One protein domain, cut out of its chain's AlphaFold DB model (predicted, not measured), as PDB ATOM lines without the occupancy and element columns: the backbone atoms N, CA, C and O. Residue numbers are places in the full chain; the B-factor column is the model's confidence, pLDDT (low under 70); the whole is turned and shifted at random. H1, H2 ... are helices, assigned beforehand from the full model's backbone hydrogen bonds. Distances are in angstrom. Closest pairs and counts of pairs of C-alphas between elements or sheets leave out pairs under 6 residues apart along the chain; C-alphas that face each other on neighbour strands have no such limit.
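AT A GLANCE: This is residues 13 to 80 of the 81 residues of an uncharacterized protein of Aquabacterium pictum (UniProt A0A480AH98). One long helix, H4, starts in a small body with three short helices, H1, H2 and H3, and sticks out of it as an arm with residues 68 to 79. A loop tip, residues 48 to 53, also sticks out, past a short antiparallel pairing of residues 46 to 47 with 54 to 55. The 68 printed residues hold H1, H2, H3, H4 in that order and no named strand: all helix, elongated at 46 by 24 by 19 A, only just compact, close to loose, with a radius of gyration of the C-alphas of 12.8 A.

IN THESE COORDINATES: Find C-alpha 57 at (-49.265, 18.415, 37.316); from there H4, residues 57 to 79, runs 33.1 A to C-alpha 79 at (-35.634, -4.178, 57.230). H3 is residues 37 to 42, H2 residues 26 to 35, 14.4 A long, and H1 residues 13 to 18.

HOW THE PARTS SIT: Look at residues 60 to 63: with these alone H4 only just touches H3, with 3 pairs of C-alphas within 8 A, the closest Leu 40 and Ala 63 at 6.5 A, at a steep tilt of 55 degrees, opposite ways. H1 and H2 only just touch, also with 3 pairs, the closest C-alphas those of Ala 13 and Val 26, 6.0 A apart. H2 and H4 are apart. In H1, H2, H3 and H4 every O i to N i+4 pair is within hydrogen-bond range.

THE WHOLE: The printed part has no cut; the H3 to H4 link is long, and pLDDT is under 70 at residues 78 to 80.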
ATOM      1  N   ALA A  13     -55.820  21.399  45.407       91.62
ATOM      2  CA  ALA A  13     -57.099  20.712  45.563       91.62
ATOM      3  C   ALA A  13     -57.559  20.035  44.261       91.62
ATOM      4  O   ALA A  13     -57.994  18.887  44.300       91.62
ATOM      5  N   ASP A  14     -57.410  20.713  43.118       93.56
ATOM      6  CA  ASP A  14     -57.737  20.154  41.798       93.56
ATOM      7  C   ASP A  14     -56.818  18.979  41.439       93.56
ATOM      8  O   ASP A  14     -57.276  17.937  40.966       93.56
ATOM      9  N   TYR A  15     -55.527  19.105  41.763       93.56
ATOM     10  CA  TYR A  15     -54.569  18.016  41.597       93.56
ATOM     11  C   TYR A  15     -54.989  16.768  42.391       93.56
ATOM     12  O   TYR A  15     -55.063  15.680  41.819       93.56
ATOM     13  N   VAL A  16     -55.338  16.922  43.677       93.12
ATOM     14  CA  VAL A  16     -55.824  15.809  44.513       93.12
ATOM     15  C   VAL A  16     -57.095  15.204  43.947       93.12
ATOM     16  O   VAL A  16     -57.151  13.989  43.819       93.12
ATOM     17  N   ALA A  17     -58.077  16.015  43.550       93.12
ATOM     18  CA  ALA A  17     -59.332  15.510  42.995       93.12
ATOM     19  C   ALA A  17     -59.105  14.592  41.779       93.12
ATOM     20  O   ALA A  17     -59.803  13.592  41.612       93.12
ATOM     21  N   LYS A  18     -58.090  14.893  40.959       92.69
ATOM     22  CA  LYS A  18     -57.690  14.071  39.808       92.69
ATOM     23  C   LYS A  18     -56.795  12.878  40.179       92.69
ATOM     24  O   LYS A  18     -56.737  11.914  39.422       92.69
ATOM     25  N   ARG A  19     -56.071  12.934  41.303       92.31
ATOM     26  CA  ARG A  19     -55.110  11.911  41.771       92.31
ATOM     27  C   ARG A  19     -55.498  11.324  43.135       92.31
ATOM     28  O   ARG A  19     -54.626  10.950  43.919       92.31
ATOM     29  N   SER A  20     -56.795  11.172  43.396       89.12
ATOM     30  CA  SER A  20     -57.328  10.677  44.679       89.12
ATOM     31  C   SER A  20     -56.795   9.293  45.078       89.12
ATOM     32  O   SER A  20     -56.751   8.956  46.256       89.12
ATOM     33  N   GLN A  21     -56.352   8.493  44.100       90.56
ATOM     34  CA  GLN A  21     -55.705   7.195  44.324       90.56
ATOM     35  C   GLN A  21     -54.294   7.294  44.934       90.56
ATOM     36  O   GLN A  21     -53.836   6.347  45.563       90.56
ATOM     37  N   ILE A  22     -53.596   8.418  44.732       90.19
ATOM     38  CA  ILE A  22     -52.235   8.656  45.240       90.19
ATOM     39  C   ILE A  22     -52.309   9.396  46.573       90.19
ATOM     40  O   ILE A  22     -51.677   9.006  47.552       90.19
ATOM     41  N   PHE A  23     -53.112  10.460  46.608       91.62
ATOM     42  CA  PHE A  23     -53.361  11.247  47.805       91.62
ATOM     43  C   PHE A  23     -54.853  11.171  48.128       91.62
ATOM     44  O   PHE A  23     -55.643  11.791  47.421       91.62
ATOM     45  N   PRO A  24     -55.262  10.476  49.205       88.94
ATOM     46  CA  PRO A  24     -56.680  10.300  49.534       88.94
ATOM     47  C   PRO A  24     -57.382  11.610  49.925       88.94
ATOM     48  O   PRO A  24     -58.604  11.659  50.024       88.94
ATOM     49  N   GLY A  25     -56.623  12.686  50.158       91.81
ATOM     50  CA  GLY A  25     -57.166  14.003  50.446       91.81
ATOM     51  C   GLY A  25     -56.101  15.096  50.458       91.81
ATOM     52  O   GLY A  25     -54.895  14.834  50.466       91.81
ATOM     53  N   VAL A  26     -56.562  16.349  50.505       89.88
ATOM     54  CA  VAL A  26     -55.701  17.547  50.493       89.88
ATOM     55  C   VAL A  26     -54.755  17.581  51.690       89.88
ATOM     56  O   VAL A  26     -53.644  18.091  51.581       89.88
ATOM     57  N   GLU A  27     -55.151  17.018  52.830       92.25
ATOM     58  CA  GLU A  27     -54.285  16.938  54.008       92.25
ATOM     59  C   GLU A  27     -53.099  15.990  53.808       92.25
ATOM     60  O   GLU A  27     -51.980  16.328  54.196       92.25
ATOM     61  N   SER A  28     -53.312  14.855  53.133       92.69
ATOM     62  CA  SER A  28     -52.235  13.922  52.781       92.69
ATOM     63  C   SER A  28     -51.247  14.575  51.813       92.69
ATOM     64  O   SER A  28     -50.038  14.524  52.043       92.69
ATOM     65  N   LEU A  29     -51.763  15.300  50.811       92.81
ATOM     66  CA  LEU A  29     -50.928  16.111  49.928       92.81
ATOM     67  C   LEU A  29     -50.147  17.167  50.727       92.81
ATOM     68  O   LEU A  29     -48.932  17.253  50.594       92.81
ATOM     69  N   ARG A  30     -50.797  17.935  51.612       92.56
ATOM     70  CA  ARG A  30     -50.108  18.952  52.431       92.56
ATOM     71  C   ARG A  30     -49.012  18.357  53.299       92.56
ATOM     72  O   ARG A  30     -47.974  18.995  53.465       92.56
ATOM     73  N   TRP A  31     -49.248  17.192  53.898       94.25
ATOM     74  CA  TRP A  31     -48.227  16.499  54.676       94.25
ATOM     75  C   TRP A  31     -47.023  16.159  53.791       94.25
ATOM     76  O   TRP A  31     -45.902  16.538  54.132       94.25
ATOM     77  N   PHE A  32     -47.261  15.558  52.622       94.19
ATOM     78  CA  PHE A  32     -46.215  15.207  51.660       94.19
ATOM     79  C   PHE A  32     -45.425  16.437  51.196       94.19
ATOM     80  O   PHE A  32     -44.197  16.473  51.261       94.19
ATOM     81  N   GLU A  33     -46.131  17.502  50.825       93.88
ATOM     82  CA  GLU A  33     -45.525  18.760  50.403       93.88
ATOM     83  C   GLU A  33     -44.705  19.421  51.510       93.88
ATOM     84  O   GLU A  33     -43.710  20.072  51.214       93.88
ATOM     85  N   ARG A  34     -45.090  19.278  52.786       93.50
ATOM     86  CA  ARG A  34     -44.286  19.780  53.911       93.50
ATOM     87  C   ARG A  34     -42.976  19.010  54.061       93.50
ATOM     88  O   ARG A  34     -41.968  19.640  54.358       93.50
ATOM     89  N   GLN A  35     -42.989  17.692  53.864       95.25
ATOM     90  CA  GLN A  35     -41.787  16.857  53.988       95.25
ATOM     91  C   GLN A  35     -40.808  17.059  52.824       95.25
ATOM     92  O   GLN A  35     -39.599  17.020  53.031       95.25
ATOM     93  N   HIS A  36     -41.317  17.323  51.619       94.75
ATOM     94  CA  HIS A  36     -40.517  17.358  50.388       94.75
ATOM     95  C   HIS A  36     -40.535  18.722  49.684       94.75
ATOM     96  O   HIS A  36     -40.300  18.816  48.482       94.75
ATOM     97  N   ARG A  37     -40.818  19.803  50.427       92.44
ATOM     98  CA  ARG A  37     -41.047  21.141  49.857       92.44
ATOM     99  C   ARG A  37     -39.907  21.631  48.969       92.44
ATOM    100  O   ARG A  37     -40.184  22.192  47.916       92.44
ATOM    101  N   ALA A  38     -38.665  21.482  49.427       92.88
ATOM    102  CA  ALA A  38     -37.492  21.967  48.702       92.88
ATOM    103  C   ALA A  38     -37.391  21.294  47.327       92.88
ATOM    104  O   ALA A  38     -37.428  21.978  46.310       92.88
ATOM    105  N   GLU A  39     -37.431  19.962  47.302       94.12
ATOM    106  CA  GLU A  39     -37.341  19.171  46.072       94.12
ATOM    107  C   GLU A  39     -38.501  19.452  45.102       94.12
ATOM    108  O   GLU A  39     -38.295  19.591  43.898       94.12
ATOM    109  N   LEU A  40     -39.721  19.629  45.618       93.75
ATOM    110  CA  LEU A  40     -40.878  20.002  44.799       93.75
ATOM    111  C   LEU A  40     -40.725  21.384  44.143       93.75
ATOM    112  O   LEU A  40     -41.223  21.598  43.039       93.75
ATOM    113  N   ILE A  41     -40.057  22.331  44.803       93.38
ATOM    114  CA  ILE A  41     -39.778  23.653  44.225       93.38
ATOM    115  C   ILE A  41     -38.655  23.547  43.188       93.38
ATOM    116  O   ILE A  41     -38.796  24.083  42.092       93.38
ATOM    117  N   GLU A  42     -37.574  22.829  43.498       92.31
ATOM    118  CA  GLU A  42     -36.425  22.657  42.597       92.31
ATOM    119  C   GLU A  42     -36.806  21.962  41.284       92.31
ATOM    120  O   GLU A  42     -36.326  22.341  40.218       92.31
ATOM    121  N   CYS A  43     -37.718  20.989  41.330       91.06
ATOM    122  CA  CYS A  43     -38.238  20.325  40.135       91.06
ATOM    123  C   CYS A  43     -39.319  21.129  39.389       91.06
ATOM    124  O   CYS A  43     -39.839  20.644  38.386       91.06
ATOM    125  N   GLY A  44     -39.693  22.319  39.869       91.81
ATOM    126  CA  GLY A  44     -40.754  23.136  39.271       91.81
ATOM    127  C   GLY A  44     -42.171  22.587  39.475       91.81
ATOM    128  O   GLY A  44     -43.105  23.056  38.834       91.81
ATOM    129  N   ALA A  45     -42.351  21.613  40.373       93.88
ATOM    130  CA  ALA A  45     -43.647  21.008  40.669       93.88
ATOM    131  C   ALA A  45     -44.569  21.943  41.461       93.88
ATOM    132  O   ALA A  45     -45.785  21.918  41.280       93.88
ATOM    133  N   VAL A  46     -44.002  22.770  42.346       93.44
ATOM    134  CA  VAL A  46     -44.740  23.765  43.134       93.44
ATOM    135  C   VAL A  46     -44.261  25.163  42.784       93.44
ATOM    136  O   VAL A  46     -43.081  25.485  42.908       93.44
ATOM    137  N   LEU A  47     -45.209  26.020  42.416       91.31
ATOM    138  CA  LEU A  47     -44.964  27.379  41.952       91.31
ATOM    139  C   LEU A  47     -45.780  28.373  42.785       91.31
ATOM    140  O   LEU A  47     -46.918  28.106  43.180       91.31
ATOM    141  N   MET A  48     -45.197  29.542  43.058       90.94
ATOM    142  CA  MET A  48     -45.861  30.647  43.764       90.94
ATOM    143  C   MET A  48     -45.640  31.991  43.050       90.94
ATOM    144  O   MET A  48     -45.022  32.885  43.621       90.94
ATOM    145  N   PRO A  49     -46.141  32.171  41.811       85.94
ATOM    146  CA  PRO A  49     -45.876  33.383  41.033       85.94
ATOM    147  C   PRO A  49     -46.500  34.654  41.637       85.94
ATOM    148  O   PRO A  49     -45.893  35.712  41.576       85.94
ATOM    149  N   ASN A  50     -47.683  34.554  42.258       88.81
ATOM    150  CA  ASN A  50     -48.426  35.695  42.828       88.81
ATOM    151  C   ASN A  50     -48.872  35.428  44.278       88.81
ATOM    152  O   ASN A  50     -50.014  35.695  44.651       88.81
ATOM    153  N   GLY A  51     -48.037  34.748  45.070       87.12
ATOM    154  CA  GLY A  51     -48.394  34.300  46.428       87.12
ATOM    155  C   GLY A  51     -49.471  33.204  46.482       87.12
ATOM    156  O   GLY A  51     -49.774  32.673  47.549       87.12
ATOM    157  N   ARG A  52     -50.032  32.818  45.329       88.44
ATOM    158  CA  ARG A  52     -50.928  31.669  45.184       88.44
ATOM    159  C   ARG A  52     -50.116  30.418  44.910       88.44
ATOM    160  O   ARG A  52     -49.293  30.405  44.000       88.44
ATOM    161  N   LYS A  53     -50.386  29.370  45.684       90.62
ATOM    162  CA  LYS A  53     -49.787  28.057  45.482       90.62
ATOM    163  C   LYS A  53     -50.425  27.376  44.280       90.62
ATOM    164  O   LYS A  53     -51.624  27.098  44.301       90.62
ATOM    165  N   LEU A  54     -49.607  27.099  43.280       92.88
ATOM    166  CA  LEU A  54     -49.978  26.371  42.081       92.88
ATOM    167  C   LEU A  54     -49.088  25.143  41.933       92.88
ATOM    168  O   LEU A  54     -47.962  25.108  42.434       92.88
ATOM    169  N   VAL A  55     -49.630  24.140  41.261       93.25
ATOM    170  CA  VAL A  55     -48.973  22.874  40.974       93.25
ATOM    171  C   VAL A  55     -48.903  22.712  39.466       93.25
ATOM    172  O   VAL A  55     -49.923  22.855  38.792       93.25
ATOM    173  N   ASP A  56     -47.711  22.405  38.964       94.00
ATOM    174  CA  ASP A  56     -47.558  21.856  37.621       94.00
ATOM    175  C   ASP A  56     -47.797  20.341  37.707       94.00
ATOM    176  O   ASP A  56     -47.018  19.641  38.361       94.00
ATOM    177  N   PRO A  57     -48.883  19.808  37.122       93.44
ATOM    178  CA  PRO A  57     -49.265  18.415  37.316       93.44
ATOM    179  C   PRO A  57     -48.196  17.441  36.813       93.44
ATOM    180  O   PRO A  57     -47.949  16.435  37.471       93.44
ATOM    181  N   ALA A  58     -47.539  17.734  35.688       92.44
ATOM    182  CA  ALA A  58     -46.566  16.831  35.082       92.44
ATOM    183  C   ALA A  58     -45.267  16.766  35.900       92.44
ATOM    184  O   ALA A  58     -44.752  15.679  36.180       92.44
ATOM    185  N   ALA A  59     -44.753  17.921  36.324       92.94
ATOM    186  CA  ALA A  59     -43.589  18.005  37.196       92.94
ATOM    187  C   ALA A  59     -43.882  17.418  38.584       92.94
ATOM    188  O   ALA A  59     -43.031  16.733  39.153       92.94
ATOM    189  N   PHE A  60     -45.095  17.619  39.110       94.88
ATOM    190  CA  PHE A  60     -45.504  17.067  40.400       94.88
ATOM    191  C   PHE A  60     -45.644  15.547  40.359       94.88
ATOM    192  O   PHE A  60     -45.078  14.874  41.219       94.88
ATOM    193  N   ASP A  61     -46.299  14.993  39.333       94.19
ATOM    194  CA  ASP A  61     -46.403  13.544  39.122       94.19
ATOM    195  C   ASP A  61     -44.997  12.909  39.053       94.19
ATOM    196  O   ASP A  61     -44.717  11.911  39.727       94.19
ATOM    197  N   ARG A  62     -44.063  13.534  38.319       94.81
ATOM    198  CA  ARG A  62     -42.665  13.080  38.246       94.81
ATOM    199  C   ARG A  62     -41.969  13.121  39.608       94.81
ATOM    200  O   ARG A  62     -41.315  12.147  39.980       94.81
ATOM    201  N   ALA A  63     -42.105  14.218  40.350       95.12
ATOM    202  CA  ALA A  63     -41.483  14.360  41.662       95.12
ATOM    203  C   ALA A  63     -42.025  13.328  42.663       95.12
ATOM    204  O   ALA A  63     -41.245  12.702  43.377       95.12
ATOM    205  N   VAL A  64     -43.340  13.086  42.670       94.56
ATOM    206  CA  VAL A  64     -43.970  12.076  43.535       94.56
ATOM    207  C   VAL A  64     -43.397  10.690  43.275       94.56
ATOM    208  O   VAL A  64     -43.073   9.978  44.226       94.56
ATOM    209  N   VAL A  65     -43.231  10.310  42.007       95.25
ATOM    210  CA  VAL A  65     -42.645   9.016  41.641       95.25
ATOM    211  C   VAL A  65     -41.205   8.902  42.137       95.25
ATOM    212  O   VAL A  65     -40.847   7.895  42.749       95.25
ATOM    213  N   GLU A  66     -40.375   9.919  41.909       95.25
ATOM    214  CA  GLU A  66     -38.965   9.891  42.310       95.25
ATOM    215  C   GLU A  66     -38.796   9.864  43.837       95.25
ATOM    216  O   GLU A  66     -38.023   9.055  44.360       95.25
ATOM    217  N   ILE A  67     -39.577  10.663  44.567       94.75
ATOM    218  CA  ILE A  67     -39.618  10.641  46.034       94.75
ATOM    219  C   ILE A  67     -40.095   9.272  46.530       94.75
ATOM    220  O   ILE A  67     -39.460   8.665  47.395       94.75
ATOM    221  N   GLY A  68     -41.184   8.754  45.955       92.94
ATOM    222  CA  GLY A  68     -41.761   7.460  46.312       92.94
ATOM    223  C   GLY A  68     -40.766   6.312  46.155       92.94
ATOM    224  O   GLY A  68     -40.635   5.486  47.062       92.94
ATOM    225  N   LYS A  69     -39.991   6.298  45.061       94.81
ATOM    226  CA  LYS A  69     -38.901   5.330  44.849       94.81
ATOM    227  C   LYS A  69     -37.866   5.398  45.971       94.81
ATOM    228  O   LYS A  69     -37.552   4.373  46.570       94.81
ATOM    229  N   ARG A  70     -37.377   6.597  46.305       93.06
ATOM    230  CA  ARG A  70     -36.378   6.781  47.373       93.06
ATOM    231  C   ARG A  70     -36.905   6.332  48.733       93.06
ATOM    232  O   ARG A  70     -36.185   5.670  49.478       93.06
ATOM    233  N   MET A  71     -38.160   6.651  49.051       91.00
ATOM    234  CA  MET A  71     -38.809   6.210  50.290       91.00
ATOM    235  C   MET A  71     -38.932   4.684  50.359       91.00
ATOM    236  O   MET A  71     -38.645   4.098  51.404       91.00
ATOM    237  N   ALA A  72     -39.319   4.034  49.256       92.19
ATOM    238  CA  ALA A  72     -39.401   2.579  49.173       92.19
ATOM    239  C   ALA A  72     -38.025   1.925  49.386       92.19
ATOM    240  O   ALA A  72     -37.898   1.030  50.223       92.19
ATOM    241  N   THR A  73     -36.979   2.432  48.722       91.19
ATOM    242  CA  THR A  73     -35.597   1.963  48.909       91.19
ATOM    243  C   THR A  73     -35.115   2.157  50.349       91.19
ATOM    244  O   THR A  73     -34.570   1.237  50.956       91.19
ATOM    245  N   ALA A  74     -35.359   3.328  50.944       87.69
ATOM    246  CA  ALA A  74     -34.970   3.601  52.327       87.69
ATOM    247  C   ALA A  74     -35.666   2.662  53.326       87.69
ATOM    248  O   ALA A  74     -35.063   2.259  54.320       87.69
ATOM    249  N   ARG A  75     -36.928   2.293  53.067       85.56
ATOM    250  CA  ARG A  75     -37.681   1.357  53.910       85.56
ATOM    251  C   ARG A  75     -37.165  -0.075  53.780       85.56
ATOM    252  O   ARG A  75     -37.064  -0.753  54.797       85.56
ATOM    253  N   GLN A  76     -36.799  -0.506  52.573       83.56
ATOM    254  CA  GLN A  76     -36.179  -1.813  52.341       83.56
ATOM    255  C   GLN A  76     -34.865  -1.957  53.122       83.56
ATOM    256  O   GLN A  76     -34.675  -2.949  53.821       83.56
ATOM    257  N   ASN A  77     -34.003  -0.937  53.087       74.06
ATOM    258  CA  ASN A  77     -32.705  -0.973  53.769       74.06
ATOM    259  C   ASN A  77     -32.816  -1.029  55.304       74.06
ATOM    260  O   ASN A  77     -31.920  -1.553  55.953       74.06
ATOM    261  N   ARG A  78     -33.909  -0.529  55.897       68.56
ATOM    262  CA  ARG A  78     -34.150  -0.626  57.352       68.56
ATOM    263  C   ARG A  78     -34.644  -1.997  57.814       68.56
ATOM    264  O   ARG A  78     -34.550  -2.279  58.998       68.56
ATOM    265  N   GLY A  79     -35.211  -2.807  56.920       60.66
ATOM    266  CA  GLY A  79     -35.634  -4.178  57.230       60.66
ATOM    267  C   GLY A  79     -34.545  -5.227  56.989       60.66
ATOM    268  O   GLY A  79     -34.746  -6.386  57.330       60.66
ATOM    269  N   ALA A  80     -33.425  -4.829  56.379       57.91
ATOM    270  CA  ALA A  80     -32.286  -5.686  56.054       57.91
ATOM    271  C   ALA A  80     -31.085  -5.494  57.006       57.91
ATOM    272  O   ALA A  80     -30.009  -6.017  56.723       57.91
TER     273      ALA A  80